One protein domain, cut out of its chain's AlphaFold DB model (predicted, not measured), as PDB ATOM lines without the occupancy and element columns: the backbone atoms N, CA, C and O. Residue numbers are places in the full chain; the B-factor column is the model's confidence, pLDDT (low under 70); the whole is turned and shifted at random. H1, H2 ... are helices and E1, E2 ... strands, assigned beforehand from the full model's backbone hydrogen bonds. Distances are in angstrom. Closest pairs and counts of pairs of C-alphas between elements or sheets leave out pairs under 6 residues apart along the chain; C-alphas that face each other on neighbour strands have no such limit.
ATOM      1  N   SER A  41     -72.962 -20.800 159.260       81.75
ATOM      2  CA  SER A  41     -72.304 -21.787 158.415       81.75
ATOM      3  C   SER A  41     -73.159 -22.067 157.183       81.75
ATOM      4  O   SER A  41     -74.384 -22.002 157.240       81.75
ATOM      5  N   CYS A  42     -72.511 -22.350 156.060       73.50
ATOM      6  CA  CYS A  42     -73.147 -22.729 154.801       73.50
ATOM      7  C   CYS A  42     -72.378 -23.922 154.237       73.50
ATOM      8  O   CYS A  42     -71.490 -23.770 153.409       73.50
ATOM      9  N   TYR A  43     -72.662 -25.110 154.766       61.38
ATOM     10  CA  TYR A  43     -72.043 -26.349 154.281       61.38
ATOM     11  C   TYR A  43     -72.994 -27.215 153.462       61.38
ATOM     12  O   TYR A  43     -72.523 -28.073 152.731       61.38
ATOM     13  N   SER A  44     -74.311 -27.008 153.571       67.00
ATOM     14  CA  SER A  44     -75.296 -27.797 152.831       67.00
ATOM     15  C   SER A  44     -75.957 -26.989 151.718       67.00
ATOM     16  O   SER A  44     -75.823 -25.766 151.634       67.00
ATOM     17  N   LEU A  45     -76.704 -27.699 150.874       73.19
ATOM     18  CA  LEU A  45     -77.543 -27.129 149.820       73.19
ATOM     19  C   LEU A  45     -78.777 -26.394 150.369       73.19
ATOM     20  O   LEU A  45     -79.433 -25.640 149.649       73.19
ATOM     21  N   ASP A  46     -79.084 -26.566 151.654       75.25
ATOM     22  CA  ASP A  46     -80.324 -26.074 152.256       75.25
ATOM     23  C   ASP A  46     -80.274 -24.597 152.654       75.25
ATOM     24  O   ASP A  46     -81.255 -24.063 153.164       75.25
ATOM     25  N   GLY A  47     -79.160 -23.909 152.394       84.81
ATOM     26  CA  GLY A  47     -78.946 -22.514 152.772       84.81
ATOM     27  C   GLY A  47     -78.061 -22.392 154.009       84.81
ATOM     28  O   GLY A  47     -77.117 -23.164 154.187       84.81
ATOM     29  N   TYR A  48     -78.333 -21.401 154.861       88.75
ATOM     30  CA  TYR A  48     -77.504 -21.164 156.045       88.75
ATOM     31  C   TYR A  48     -78.008 -21.912 157.277       88.75
ATOM     32  O   TYR A  48     -79.203 -21.986 157.560       88.75
ATOM     33  N   LEU A  49     -77.061 -22.384 158.079       88.69
ATOM     34  CA  LEU A  49     -77.273 -22.736 159.470       88.69
ATOM     35  C   LEU A  49     -76.849 -21.548 160.338       88.69
ATOM     36  O   LEU A  49     -75.710 -21.083 160.281       88.69
ATOM     37  N   ILE A  50     -77.790 -21.046 161.137       92.56
ATOM     38  CA  ILE A  50     -77.598 -19.878 161.996       92.56
ATOM     39  C   ILE A  50     -77.685 -20.300 163.460       92.56
ATOM     40  O   ILE A  50     -78.666 -20.914 163.885       92.56
ATOM     41  N   HIS A  51     -76.674 -19.929 164.238       92.12
ATOM     42  CA  HIS A  51     -76.545 -20.195 165.663       92.12
ATOM     43  C   HIS A  51     -76.757 -18.925 166.488       92.12
ATOM     44  O   HIS A  51     -76.226 -17.858 166.173       92.12
ATOM     45  N   GLY A  52     -77.490 -19.068 167.588       92.94
ATOM     46  CA  GLY A  52     -77.611 -18.090 168.658       92.94
ATOM     47  C   GLY A  52     -77.252 -18.706 170.006       92.94
ATOM     48  O   GLY A  52     -77.539 -19.879 170.271       92.94
ATOM     49  N   TYR A  53     -76.638 -17.901 170.868       91.25
ATOM     50  CA  TYR A  53     -76.084 -18.336 172.150       91.25
ATOM     51  C   TYR A  53     -76.833 -17.711 173.333       91.25
ATOM     52  O   TYR A  53     -76.405 -16.683 173.868       91.25
ATOM     53  N   PRO A  54     -77.969 -18.295 173.755       90.19
ATOM     54  CA  PRO A  54     -78.780 -17.721 174.819       90.19
ATOM     55  C   PRO A  54     -78.089 -17.837 176.183       90.19
ATOM     56  O   PRO A  54     -77.441 -18.836 176.493       90.19
ATOM     57  N   SER A  55     -78.308 -16.845 177.046       86.62
ATOM     58  CA  SER A  55     -77.846 -16.851 178.441       86.62
ATOM     59  C   SER A  55     -78.574 -17.873 179.320       86.62
ATOM     60  O   SER A  55     -78.059 -18.287 180.360       86.62
ATOM     61  N   LYS A  56     -79.780 -18.287 178.911       82.31
ATOM     62  CA  LYS A  56     -80.637 -19.235 179.627       82.31
ATOM     63  C   LYS A  56     -81.013 -20.409 178.733       82.31
ATOM     64  O   LYS A  56     -81.281 -20.252 177.545       82.31
ATOM     65  N   GLY A  57     -81.075 -21.585 179.341       77.56
ATOM     66  CA  GLY A  57     -81.567 -22.807 178.728       77.56
ATOM     67  C   GLY A  57     -83.089 -22.797 178.524       77.56
ATOM     68  O   GLY A  57     -83.778 -21.870 178.958       77.56
ATOM     69  N   PRO A  58     -83.642 -23.859 177.915       72.00
ATOM     70  CA  PRO A  58     -85.043 -23.899 177.477       72.00
ATOM     71  C   PRO A  58     -86.049 -23.808 178.630       72.00
ATOM     72  O   PRO A  58     -87.164 -23.337 178.447       72.00
ATOM     73  N   LYS A  59     -85.650 -24.235 179.834       77.44
ATOM     74  CA  LYS A  59     -86.456 -24.155 181.063       77.44
ATOM     75  C   LYS A  59     -86.134 -22.927 181.927       77.44
ATOM     76  O   LYS A  59     -86.510 -22.879 183.090       77.44
ATOM     77  N   GLY A  60     -85.376 -21.961 181.403       70.50
ATOM     78  CA  GLY A  60     -84.908 -20.794 182.161       70.50
ATOM     79  C   GLY A  60     -83.710 -21.060 183.083       70.50
ATOM     80  O   GLY A  60     -83.184 -20.117 183.669       70.50
ATOM     81  N   GLU A  61     -83.249 -22.311 183.178       75.44
ATOM     82  CA  GLU A  61     -82.033 -22.711 183.897       75.44
ATOM     83  C   GLU A  61     -80.782 -22.106 183.239       75.44
ATOM     84  O   GLU A  61     -80.667 -22.102 182.013       75.44
ATOM     85  N   ALA A  62     -79.806 -21.653 184.028       66.69
ATOM     86  CA  ALA A  62     -78.496 -21.273 183.504       66.69
ATOM     87  C   ALA A  62     -77.756 -22.533 183.021       66.69
ATOM     88  O   ALA A  62     -77.149 -23.255 183.809       66.69
ATOM     89  N   ARG A  63     -77.837 -22.830 181.719       67.56
ATOM     90  CA  ARG A  63     -77.110 -23.942 181.096       67.56
ATOM     91  C   ARG A  63     -75.983 -23.408 180.234       67.56
ATOM     92  O   ARG A  63     -76.217 -22.926 179.126       67.56
ATOM     93  N   LYS A  64     -74.759 -23.565 180.739       66.94
ATOM     94  CA  LYS A  64     -73.537 -23.398 179.952       66.94
ATOM     95  C   LYS A  64     -73.644 -24.337 178.737       66.94
ATOM     96  O   LYS A  64     -73.941 -25.517 178.911       66.94
ATOM     97  N   ASN A  65     -73.468 -23.799 177.530       75.19
ATOM     98  CA  ASN A  65     -73.465 -24.514 176.239       75.19
ATOM     99  C   ASN A  65     -74.824 -24.829 175.586       75.19
ATOM    100  O   ASN A  65     -74.855 -25.577 174.609       75.19
ATOM    101  N   SER A  66     -75.940 -24.256 176.051       84.62
ATOM    102  CA  SER A  66     -77.192 -24.347 175.281       84.62
ATOM    103  C   SER A  66     -77.136 -23.458 174.030       84.62
ATOM    104  O   SER A  66     -76.548 -22.379 174.074       84.62
ATOM    105  N   ILE A  67     -77.731 -23.902 172.920       89.25
ATOM    106  CA  ILE A  67     -77.652 -23.212 171.621       89.25
ATOM    107  C   ILE A  67     -79.033 -23.188 170.982       89.25
ATOM    108  O   ILE A  67     -79.746 -24.186 171.005       89.25
ATOM    109  N   ILE A  68     -79.410 -22.068 170.380       91.88
ATOM    110  CA  ILE A  68     -80.568 -21.992 169.489       91.88
ATOM    111  C   ILE A  68     -80.045 -22.048 168.061       91.88
ATOM    112  O   ILE A  68     -79.138 -21.297 167.717       91.88
ATOM    113  N   ALA A  69     -80.579 -22.946 167.238       91.56
ATOM    114  CA  ALA A  69     -80.123 -23.094 165.863       91.56
ATOM    115  C   ALA A  69     -81.289 -23.179 164.881       91.56
ATOM    116  O   ALA A  69     -82.275 -23.886 165.118       91.56
ATOM    117  N   LYS A  70     -81.143 -22.457 163.771       91.81
ATOM    118  CA  LYS A  70     -82.028 -22.480 162.608       91.81
ATOM    119  C   LYS A  70     -81.238 -23.053 161.441       91.81
ATOM    120  O   LYS A  70     -80.336 -22.394 160.938       91.81
ATOM    121  N   GLY A  71     -81.545 -24.294 161.077       87.88
ATOM    122  CA  GLY A  71     -81.065 -24.891 159.832       87.88
ATOM    123  C   GLY A  71     -81.950 -24.472 158.661       87.88
ATOM    124  O   GLY A  71     -83.126 -24.142 158.863       87.88
ATOM    125  N   GLY A  72     -81.370 -24.484 157.465       86.31
ATOM    126  CA  GLY A  72     -82.063 -24.159 156.224       86.31
ATOM    127  C   GLY A  72     -82.654 -22.750 156.205       86.31
ATOM    128  O   GLY A  72     -83.817 -22.576 155.848       86.31
ATOM    129  N   ALA A  73     -81.908 -21.760 156.706       90.75
ATOM    130  CA  ALA A  73     -82.325 -20.367 156.657       90.75
ATOM    131  C   ALA A  73     -82.281 -19.866 155.210       90.75
ATOM    132  O   ALA A  73     -81.237 -19.954 154.552       90.75
ATOM    133  N   ASP A  74     -83.413 -19.350 154.738       90.19
ATOM    134  CA  ASP A  74     -83.592 -18.837 153.382       90.19
ATOM    135  C   ASP A  74     -83.432 -17.305 153.298       90.19
ATOM    136  O   ASP A  74     -83.075 -16.620 154.260       90.19
ATOM    137  N   ILE A  75     -83.693 -16.749 152.114       93.38
ATOM    138  CA  ILE A  75     -83.591 -15.309 151.841       93.38
ATOM    139  C   ILE A  75     -84.520 -14.489 152.751       93.38
ATOM    140  O   ILE A  75     -84.164 -13.381 153.164       93.38
ATOM    141  N   VAL A  76     -85.705 -15.010 153.075       94.38
ATOM    142  CA  VAL A  76     -86.692 -14.317 153.912       94.38
ATOM    143  C   VAL A  76     -86.225 -14.308 155.363       94.38
ATOM    144  O   VAL A  76     -86.269 -13.258 156.008       94.38
ATOM    145  N   ASP A  77     -85.709 -15.438 155.846       94.75
ATOM    146  CA  ASP A  77     -85.118 -15.563 157.177       94.75
ATOM    147  C   ASP A  77     -83.954 -14.571 157.360       94.75
ATOM    148  O   ASP A  77     -83.921 -13.819 158.339       94.75
ATOM    149  N   LEU A  78     -83.019 -14.503 156.403       94.06
ATOM    150  CA  LEU A  78     -81.895 -13.558 156.461       94.06
ATOM    151  C   LEU A  78     -82.358 -12.103 156.416       94.06
ATOM    152  O   LEU A  78     -81.874 -11.280 157.199       94.06
ATOM    153  N   ARG A  79     -83.336 -11.787 155.561       95.12
ATOM    154  CA  ARG A  79     -83.917 -10.443 155.483       95.12
ATOM    155  C   ARG A  79     -84.585 -10.041 156.795       95.12
ATOM    156  O   ARG A  79     -84.421  -8.902 157.225       95.12
ATOM    157  N   PHE A  80     -85.294 -10.957 157.455       96.06
ATOM    158  CA  PHE A  80     -85.893 -10.714 158.771       96.06
ATOM    159  C   PHE A  80     -84.835 -10.421 159.843       96.06
ATOM    160  O   PHE A  80     -85.048  -9.569 160.708       96.06
ATOM    161  N   LEU A  81     -83.686 -11.097 159.782       94.62
ATOM    162  CA  LEU A  81     -82.557 -10.868 160.689       94.62
ATOM    163  C   LEU A  81     -81.728  -9.624 160.332       94.62
ATOM    164  O   LEU A  81     -80.877  -9.222 161.126       94.62
ATOM    165  N   GLY A  82     -81.973  -9.012 159.169       94.38
ATOM    166  CA  GLY A  82     -81.186  -7.896 158.647       94.38
ATOM    167  C   GLY A  82     -79.775  -8.306 158.219       94.38
ATOM    168  O   GLY A  82     -78.853  -7.498 158.308       94.38
ATOM    169  N   PHE A  83     -79.582  -9.565 157.826       94.25
ATOM    170  CA  PHE A  83     -78.298 -10.080 157.356       94.25
ATOM    171  C   PHE A  83     -78.162  -9.939 155.843       94.25
ATOM    172  O   PHE A  83     -79.145 -10.031 155.107       94.25
ATOM    173  N   ASP A  84     -76.922  -9.752 155.394       93.25
ATOM    174  CA  ASP A  84     -76.587  -9.855 153.979       93.25
ATOM    175  C   ASP A  84     -76.716 -11.311 153.495       93.25
ATOM    176  O   ASP A  84     -76.396 -12.253 154.228       93.25
ATOM    177  N   ARG A  85     -77.198 -11.491 152.260       92.25
ATOM    178  CA  ARG A  85     -77.457 -12.805 151.648       92.25
ATOM    179  C   ARG A  85     -76.177 -13.597 151.368       92.25
ATOM    180  O   ARG A  85     -76.177 -14.824 151.467       92.25
ATOM    181  N   PHE A  86     -75.088 -12.911 151.034       90.88
ATOM    182  CA  PHE A  86     -73.831 -13.522 150.600       90.88
ATOM    183  C   PHE A  86     -72.717 -13.404 151.648       90.88
ATOM    184  O   PHE A  86     -71.753 -14.171 151.614       90.88
ATOM    185  N   ALA A  87     -72.869 -12.500 152.616       89.62
ATOM    186  CA  ALA A  87     -71.920 -12.264 153.695       89.62
ATOM    187  C   ALA A  87     -72.606 -12.079 155.067       89.62
ATOM    188  O   ALA A  87     -72.415 -11.048 155.725       89.62
ATOM    189  N   PRO A  88     -73.392 -13.058 155.560       91.25
ATOM    190  CA  PRO A  88     -73.964 -12.956 156.894       91.25
ATOM    191  C   PRO A  88     -72.858 -12.990 157.970       91.25
ATOM    192  O   PRO A  88     -71.810 -13.614 157.766       91.25
ATOM    193  N   PRO A  89     -73.069 -12.374 159.150       91.62
ATOM    194  CA  PRO A  89     -72.020 -12.262 160.159       91.62
ATOM    195  C   PRO A  89     -71.552 -13.636 160.648       91.62
ATOM    196  O   PRO A  89     -72.360 -14.443 161.107       91.62
ATOM    197  N   LYS A  90     -70.240 -13.888 160.580       89.38
ATOM    198  CA  LYS A  90     -69.637 -15.188 160.927       89.38
ATOM    199  C   LYS A  90     -69.521 -15.421 162.429       89.38
ATOM    200  O   LYS A  90     -69.486 -16.569 162.867       89.38
ATOM    201  N   GLU A  91     -69.495 -14.349 163.215       90.50
ATOM    202  CA  GLU A  91     -69.237 -14.396 164.652       90.50
ATOM    203  C   GLU A  91     -70.435 -13.959 165.494       90.50
ATOM    204  O   GLU A  91     -71.341 -13.244 165.051       90.50
ATOM    205  N   ARG A  92     -70.457 -14.419 166.745       89.19
ATOM    206  CA  ARG A  92     -71.478 -14.063 167.721       89.19
ATOM    207  C   ARG A  92     -71.392 -12.599 168.137       89.19
ATOM    208  O   ARG A  92     -70.331 -11.982 168.087       89.19
ATOM    209  N   LEU A  93     -72.503 -12.055 168.630       87.31
ATOM    210  CA  LEU A  93     -72.472 -10.731 169.236       87.31
ATOM    211  C   LEU A  93     -71.679 -10.784 170.550       87.31
ATOM    212  O   LEU A  93     -71.832 -11.703 171.360       87.31
ATOM    213  N   GLN A  94     -70.848  -9.767 170.775       87.56
ATOM    214  CA  GLN A  94     -70.028  -9.664 171.986       87.56
ATOM    215  C   GLN A  94     -70.884  -9.390 173.232       87.56
ATOM    216  O   GLN A  94     -70.636  -9.918 174.314       87.56
ATOM    217  N   SER A  95     -71.949  -8.598 173.080       90.81
ATOM    218  CA  SER A  95     -72.881  -8.301 174.168       90.81
ATOM    219  C   SER A  95     -73.871  -9.446 174.379       90.81
ATOM    220  O   SER A  95     -74.729  -9.691 173.530       90.81
ATOM    221  N   GLN A  96     -73.835 -10.076 175.556       88.81
ATOM    222  CA  GLN A  96     -74.767 -11.155 175.905       88.81
ATOM    223  C   GLN A  96     -76.239 -10.702 175.870       88.81
ATOM    224  O   GLN A  96     -77.110 -11.439 175.423       88.81
ATOM    225  N   ALA A  97     -76.531  -9.466 176.283       90.62
ATOM    226  CA  ALA A  97     -77.892  -8.931 176.234       90.62
ATOM    227  C   ALA A  97     -78.395  -8.735 174.792       90.62
ATOM    228  O   ALA A  97     -79.589  -8.893 174.523       90.62
ATOM    229  N   ALA A  98     -77.503  -8.370 173.866       92.06
ATOM    230  CA  ALA A  98     -77.825  -8.296 172.445       92.06
ATOM    231  C   ALA A  98     -77.997  -9.695 171.842       92.06
ATOM    232  O   ALA A  98     -78.954  -9.924 171.104       92.06
ATOM    233  N   GLU A  99     -77.146 -10.641 172.234       92.06
ATOM    234  CA  GLU A  99     -77.243 -12.041 171.827       92.06
ATOM    235  C   GLU A  99     -78.568 -12.674 172.257       92.06
ATOM    236  O   GLU A  99     -79.248 -13.313 171.461       92.06
ATOM    237  N   ASP A 100     -79.025 -12.401 173.478       91.81
ATOM    238  CA  ASP A 100     -80.315 -12.890 173.957       91.81
ATOM    239  C   ASP A 100     -81.494 -12.307 173.165       91.81
ATOM    240  O   ASP A 100     -82.514 -12.982 172.986       91.81
ATOM    241  N   ARG A 101     -81.393 -11.056 172.687       94.50
ATOM    242  CA  ARG A 101     -82.399 -10.475 171.776       94.50
ATOM    243  C   ARG A 101     -82.384 -11.193 170.435       94.50
ATOM    244  O   ARG A 101     -83.449 -11.534 169.930       94.50
ATOM    245  N   PHE A 102     -81.197 -11.452 169.897       95.00
ATOM    246  CA  PHE A 102     -81.024 -12.191 168.654       95.00
ATOM    247  C   PHE A 102     -81.583 -13.620 168.747       95.00
ATOM    248  O   PHE A 102     -82.365 -14.032 167.895       95.00
ATOM    249  N   CYS A 103     -81.309 -14.342 169.833       93.75
ATOM    250  CA  CYS A 103     -81.892 -15.656 170.110       93.75
ATOM    251  C   CYS A 103     -83.426 -15.643 170.078       93.75
ATOM    252  O   CYS A 103     -84.045 -16.563 169.548       93.75
ATOM    253  N   ARG A 104     -84.060 -14.583 170.596       94.56
ATOM    254  CA  ARG A 104     -85.521 -14.427 170.509       94.56
ATOM    255  C   ARG A 104     -86.006 -14.211 169.078       94.56
ATOM    256  O   ARG A 104     -87.088 -14.686 168.754       94.56
ATOM    257  N   LEU A 105     -85.241 -13.515 168.236       96.19
ATOM    258  CA  LEU A 105     -85.552 -13.396 166.808       96.19
ATOM    259  C   LEU A 105     -85.450 -14.754 166.113       96.19
ATOM    260  O   LEU A 105     -86.375 -15.129 165.402       96.19
ATOM    261  N   LEU A 106     -84.402 -15.532 166.394       95.19
ATOM    262  CA  LEU A 106     -84.263 -16.885 165.854       95.19
ATOM    263  C   LEU A 106     -85.437 -17.790 166.241       95.19
ATOM    264  O   LEU A 106     -85.978 -18.490 165.390       95.19
ATOM    265  N   LEU A 107     -85.883 -17.752 167.499       94.31
ATOM    266  CA  LEU A 107     -87.050 -18.529 167.933       94.31
ATOM    267  C   LEU A 107     -88.332 -18.135 167.181       94.31
ATOM    268  O   LEU A 107     -89.149 -19.004 166.893       94.31
ATOM    269  N   LYS A 108     -88.503 -16.855 166.814       95.50
ATOM    270  CA  LYS A 108     -89.638 -16.412 165.981       95.50
ATOM    271  C   LYS A 108     -89.593 -16.988 164.564       95.50
ATOM    272  O   LYS A 108     -90.647 -17.200 163.985       95.50
ATOM    273  N   LEU A 109     -88.401 -17.281 164.046       95.06
ATOM    274  CA  LEU A 109     -88.190 -17.973 162.768       95.06
ATOM    275  C   LEU A 109     -88.303 -19.506 162.886       95.06
ATOM    276  O   LEU A 109     -87.940 -20.237 161.968       95.06
ATOM    277  N   GLY A 110     -88.750 -20.025 164.035       93.62
ATOM    278  CA  GLY A 110     -88.876 -21.465 164.259       93.62
ATOM    279  C   GLY A 110     -87.549 -22.177 164.539       93.62
ATOM    280  O   GLY A 110     -87.462 -23.396 164.390       93.62
ATOM    281  N   ALA A 111     -86.504 -21.449 164.950       93.31
ATOM    282  CA  ALA A 111     -85.274 -22.071 165.430       93.31
ATOM    283  C   ALA A 111     -85.548 -22.978 166.637       93.31
ATOM    284  O   ALA A 111     -86.401 -22.689 167.480       93.31
ATOM    285  N   ARG A 112     -84.782 -24.063 166.758       91.50
ATOM    286  CA  ARG A 112     -84.927 -25.020 167.861       91.50
ATOM    287  C   ARG A 112     -83.876 -24.765 168.928       91.50
ATOM    288  O   ARG A 112     -82.747 -24.378 168.621       91.50
ATOM    289  N   HIS A 113     -84.240 -25.013 170.183       91.25
ATOM    290  CA  HIS A 113     -83.302 -24.970 171.302       91.25
ATOM    291  C   HIS A 113     -82.670 -26.344 171.507       91.25
ATOM    292  O   HIS A 113     -83.353 -27.330 171.779       91.25
ATOM    293  N   TRP A 114     -81.351 -26.385 171.426       86.94
ATOM    294  CA  TRP A 114     -80.521 -27.562 171.592       86.94
ATOM    295  C   TRP A 114     -79.768 -27.523 172.918       86.94
ATOM    296  O   TRP A 114     -79.372 -26.467 173.421       86.94
ATOM    297  N   ARG A 115     -79.552 -28.710 173.494       82.19
ATOM    298  CA  ARG A 115     -78.819 -28.859 174.760       82.19
ATOM    299  C   ARG A 115     -77.315 -28.615 174.608       82.19
ATOM    300  O   ARG A 115     -76.683 -28.273 175.600       82.19
ATOM    301  N   SER A 116     -76.770 -28.814 173.410       80.62
ATOM    302  CA  SER A 116     -75.356 -28.634 173.077       80.62
ATOM    303  C   SER A 116     -75.160 -28.567 171.559       80.62
ATOM    304  O   SER A 116     -76.068 -28.912 170.800       80.62
ATOM    305  N   HIS A 117     -73.964 -28.173 171.113       75.94
ATOM    306  CA  HIS A 117     -73.597 -28.205 169.693       75.94
ATOM    307  C   HIS A 117     -73.585 -29.632 169.130       75.94
ATOM    308  O   HIS A 117     -74.074 -29.863 168.033       75.94
ATOM    309  N   LEU A 118     -73.127 -30.607 169.923       75.31
ATOM    310  CA  LEU A 118     -73.165 -32.021 169.546       75.31
ATOM    311  C   LEU A 118     -74.597 -32.513 169.288       75.31
ATOM    312  O   LEU A 118     -74.817 -33.328 168.405       75.31
ATOM    313  N   ALA A 119     -75.585 -31.989 170.021       78.06
ATOM    314  CA  ALA A 119     -76.984 -32.322 169.774       78.06
ATOM    315  C   ALA A 119     -77.499 -31.759 168.438       78.06
ATOM    316  O   ALA A 119     -78.382 -32.367 167.848       78.06
ATOM    317  N   ILE A 120     -76.953 -30.626 167.970       76.25
ATOM    318  CA  ILE A 120     -77.217 -30.110 166.619       76.25
ATOM    319  C   ILE A 120     -76.576 -31.040 165.604       76.25
ATOM    320  O   ILE A 120     -77.276 -31.481 164.707       76.25
ATOM    321  N   PHE A 121     -75.286 -31.351 165.774       71.50
ATOM    322  CA  PHE A 121     -74.553 -32.230 164.867       71.50
ATOM    323  C   PHE A 121     -75.287 -33.558 164.708       71.50
ATOM    324  O   PHE A 121     -75.791 -33.814 163.637       71.50
ATOM    325  N   ASN A 122     -75.539 -34.307 165.782       70.38
ATOM    326  CA  ASN A 122     -76.224 -35.604 165.702       70.38
ATOM    327  C   ASN A 122     -77.651 -35.551 165.120       70.38
ATOM    328  O   ASN A 122     -78.189 -36.586 164.750       70.38
ATOM    329  N   ALA A 123     -78.308 -34.388 165.124       70.44
ATOM    330  CA  ALA A 123     -79.654 -34.233 164.574       70.44
ATOM    331  C   ALA A 123     -79.671 -33.657 163.150       70.44
ATOM    332  O   ALA A 123     -80.661 -33.825 162.444       70.44
ATOM    333  N   MET A 124     -78.620 -32.932 162.765       61.53
ATOM    334  CA  MET A 124     -78.380 -32.409 161.415       61.53
ATOM    335  C   MET A 124     -77.441 -33.296 160.604       61.53
ATOM    336  O   MET A 124     -77.238 -33.022 159.429       61.53
ATOM    337  N   ASP A 125     -76.915 -34.342 161.232       54.72
ATOM    338  CA  ASP A 125     -76.164 -35.443 160.658       54.72
ATOM    339  C   ASP A 125     -77.087 -36.666 160.523       54.72
ATOM    340  O   ASP A 125     -76.927 -37.653 161.246       54.72
TER     341      ASP A 125
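This is residues 41 to 125 of the 234 residues of an uncharacterized protein of Arthroderma gypseum (strain ATCC MYA-4604 / CBS 118893) (UniProt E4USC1). What is the shape? A small antiparallel sheet of three strands, in the order E1, E2, E3, makes the middle, with the longest helix, H2, slantwise over one face and short H3 over the opposite face. H1 only grazes the sheet near one end of the hairpin E1 and E2, and a long loop, residues 53 to 66, turns back beyond the other end. What is printed? The printed part has 85 residues, with E1, E2, H1, H2, E3 and H3 along the chain, three named helices and three named strands, of mixed class. It is compact, with a radius of gyration of the C-alphas of 12.4 A and spans of 35 by 29 by 20 A.

Where are the strands? E1 is residues 48 to 52, from C-alpha 48 at (-77.504, -21.164, 156.045); E2 is residues 67 to 73, 15.9 A long; E3 is residues 112 to 114. Where are the helices? H1 is residues 75 to 81, H2 residues 96 to 108, 18.6 A long, and H3 residues 117 to 124, ending at C-alpha 124 (-78.380, -32.409, 161.415).

How do the strands pair? E1 and E2 are antiparallel at 160 degrees, with N 52 and O 68 2.8 A apart, within hydrogen-bond range. E2 and E3 are antiparallel at 137 degrees, with N 114 and O 67 2.8 A apart, within range. Where are the helices? H2 has a height over the sheet of 8.8 A; its closest C-alphas to E1 are Cys 103 and Gly 52, 5.1 A. H3, on the opposite face, has a height of 9.5 A, and its closest C-alphas to E2 are His 117 and Ile 67, 6.7 A. H1 and H2 are close but not clearly touching, with C-alphas 81 and 105 7.3 A apart. Every O i to N i+4 pair is within hydrogen-bond range in H1, H2 and H3.

How large is it? The two C-alphas farthest apart, those of Glu 61 and Phe 86, are 35.5 A apart, and the printed part has no cut. Which links are long? Those from E1 to E2 and from H1 to H2, 14 residues each. Where is confidence low? Residues 43 to 44, 62 to 64 and 124 to 125 have pLDDT under 70.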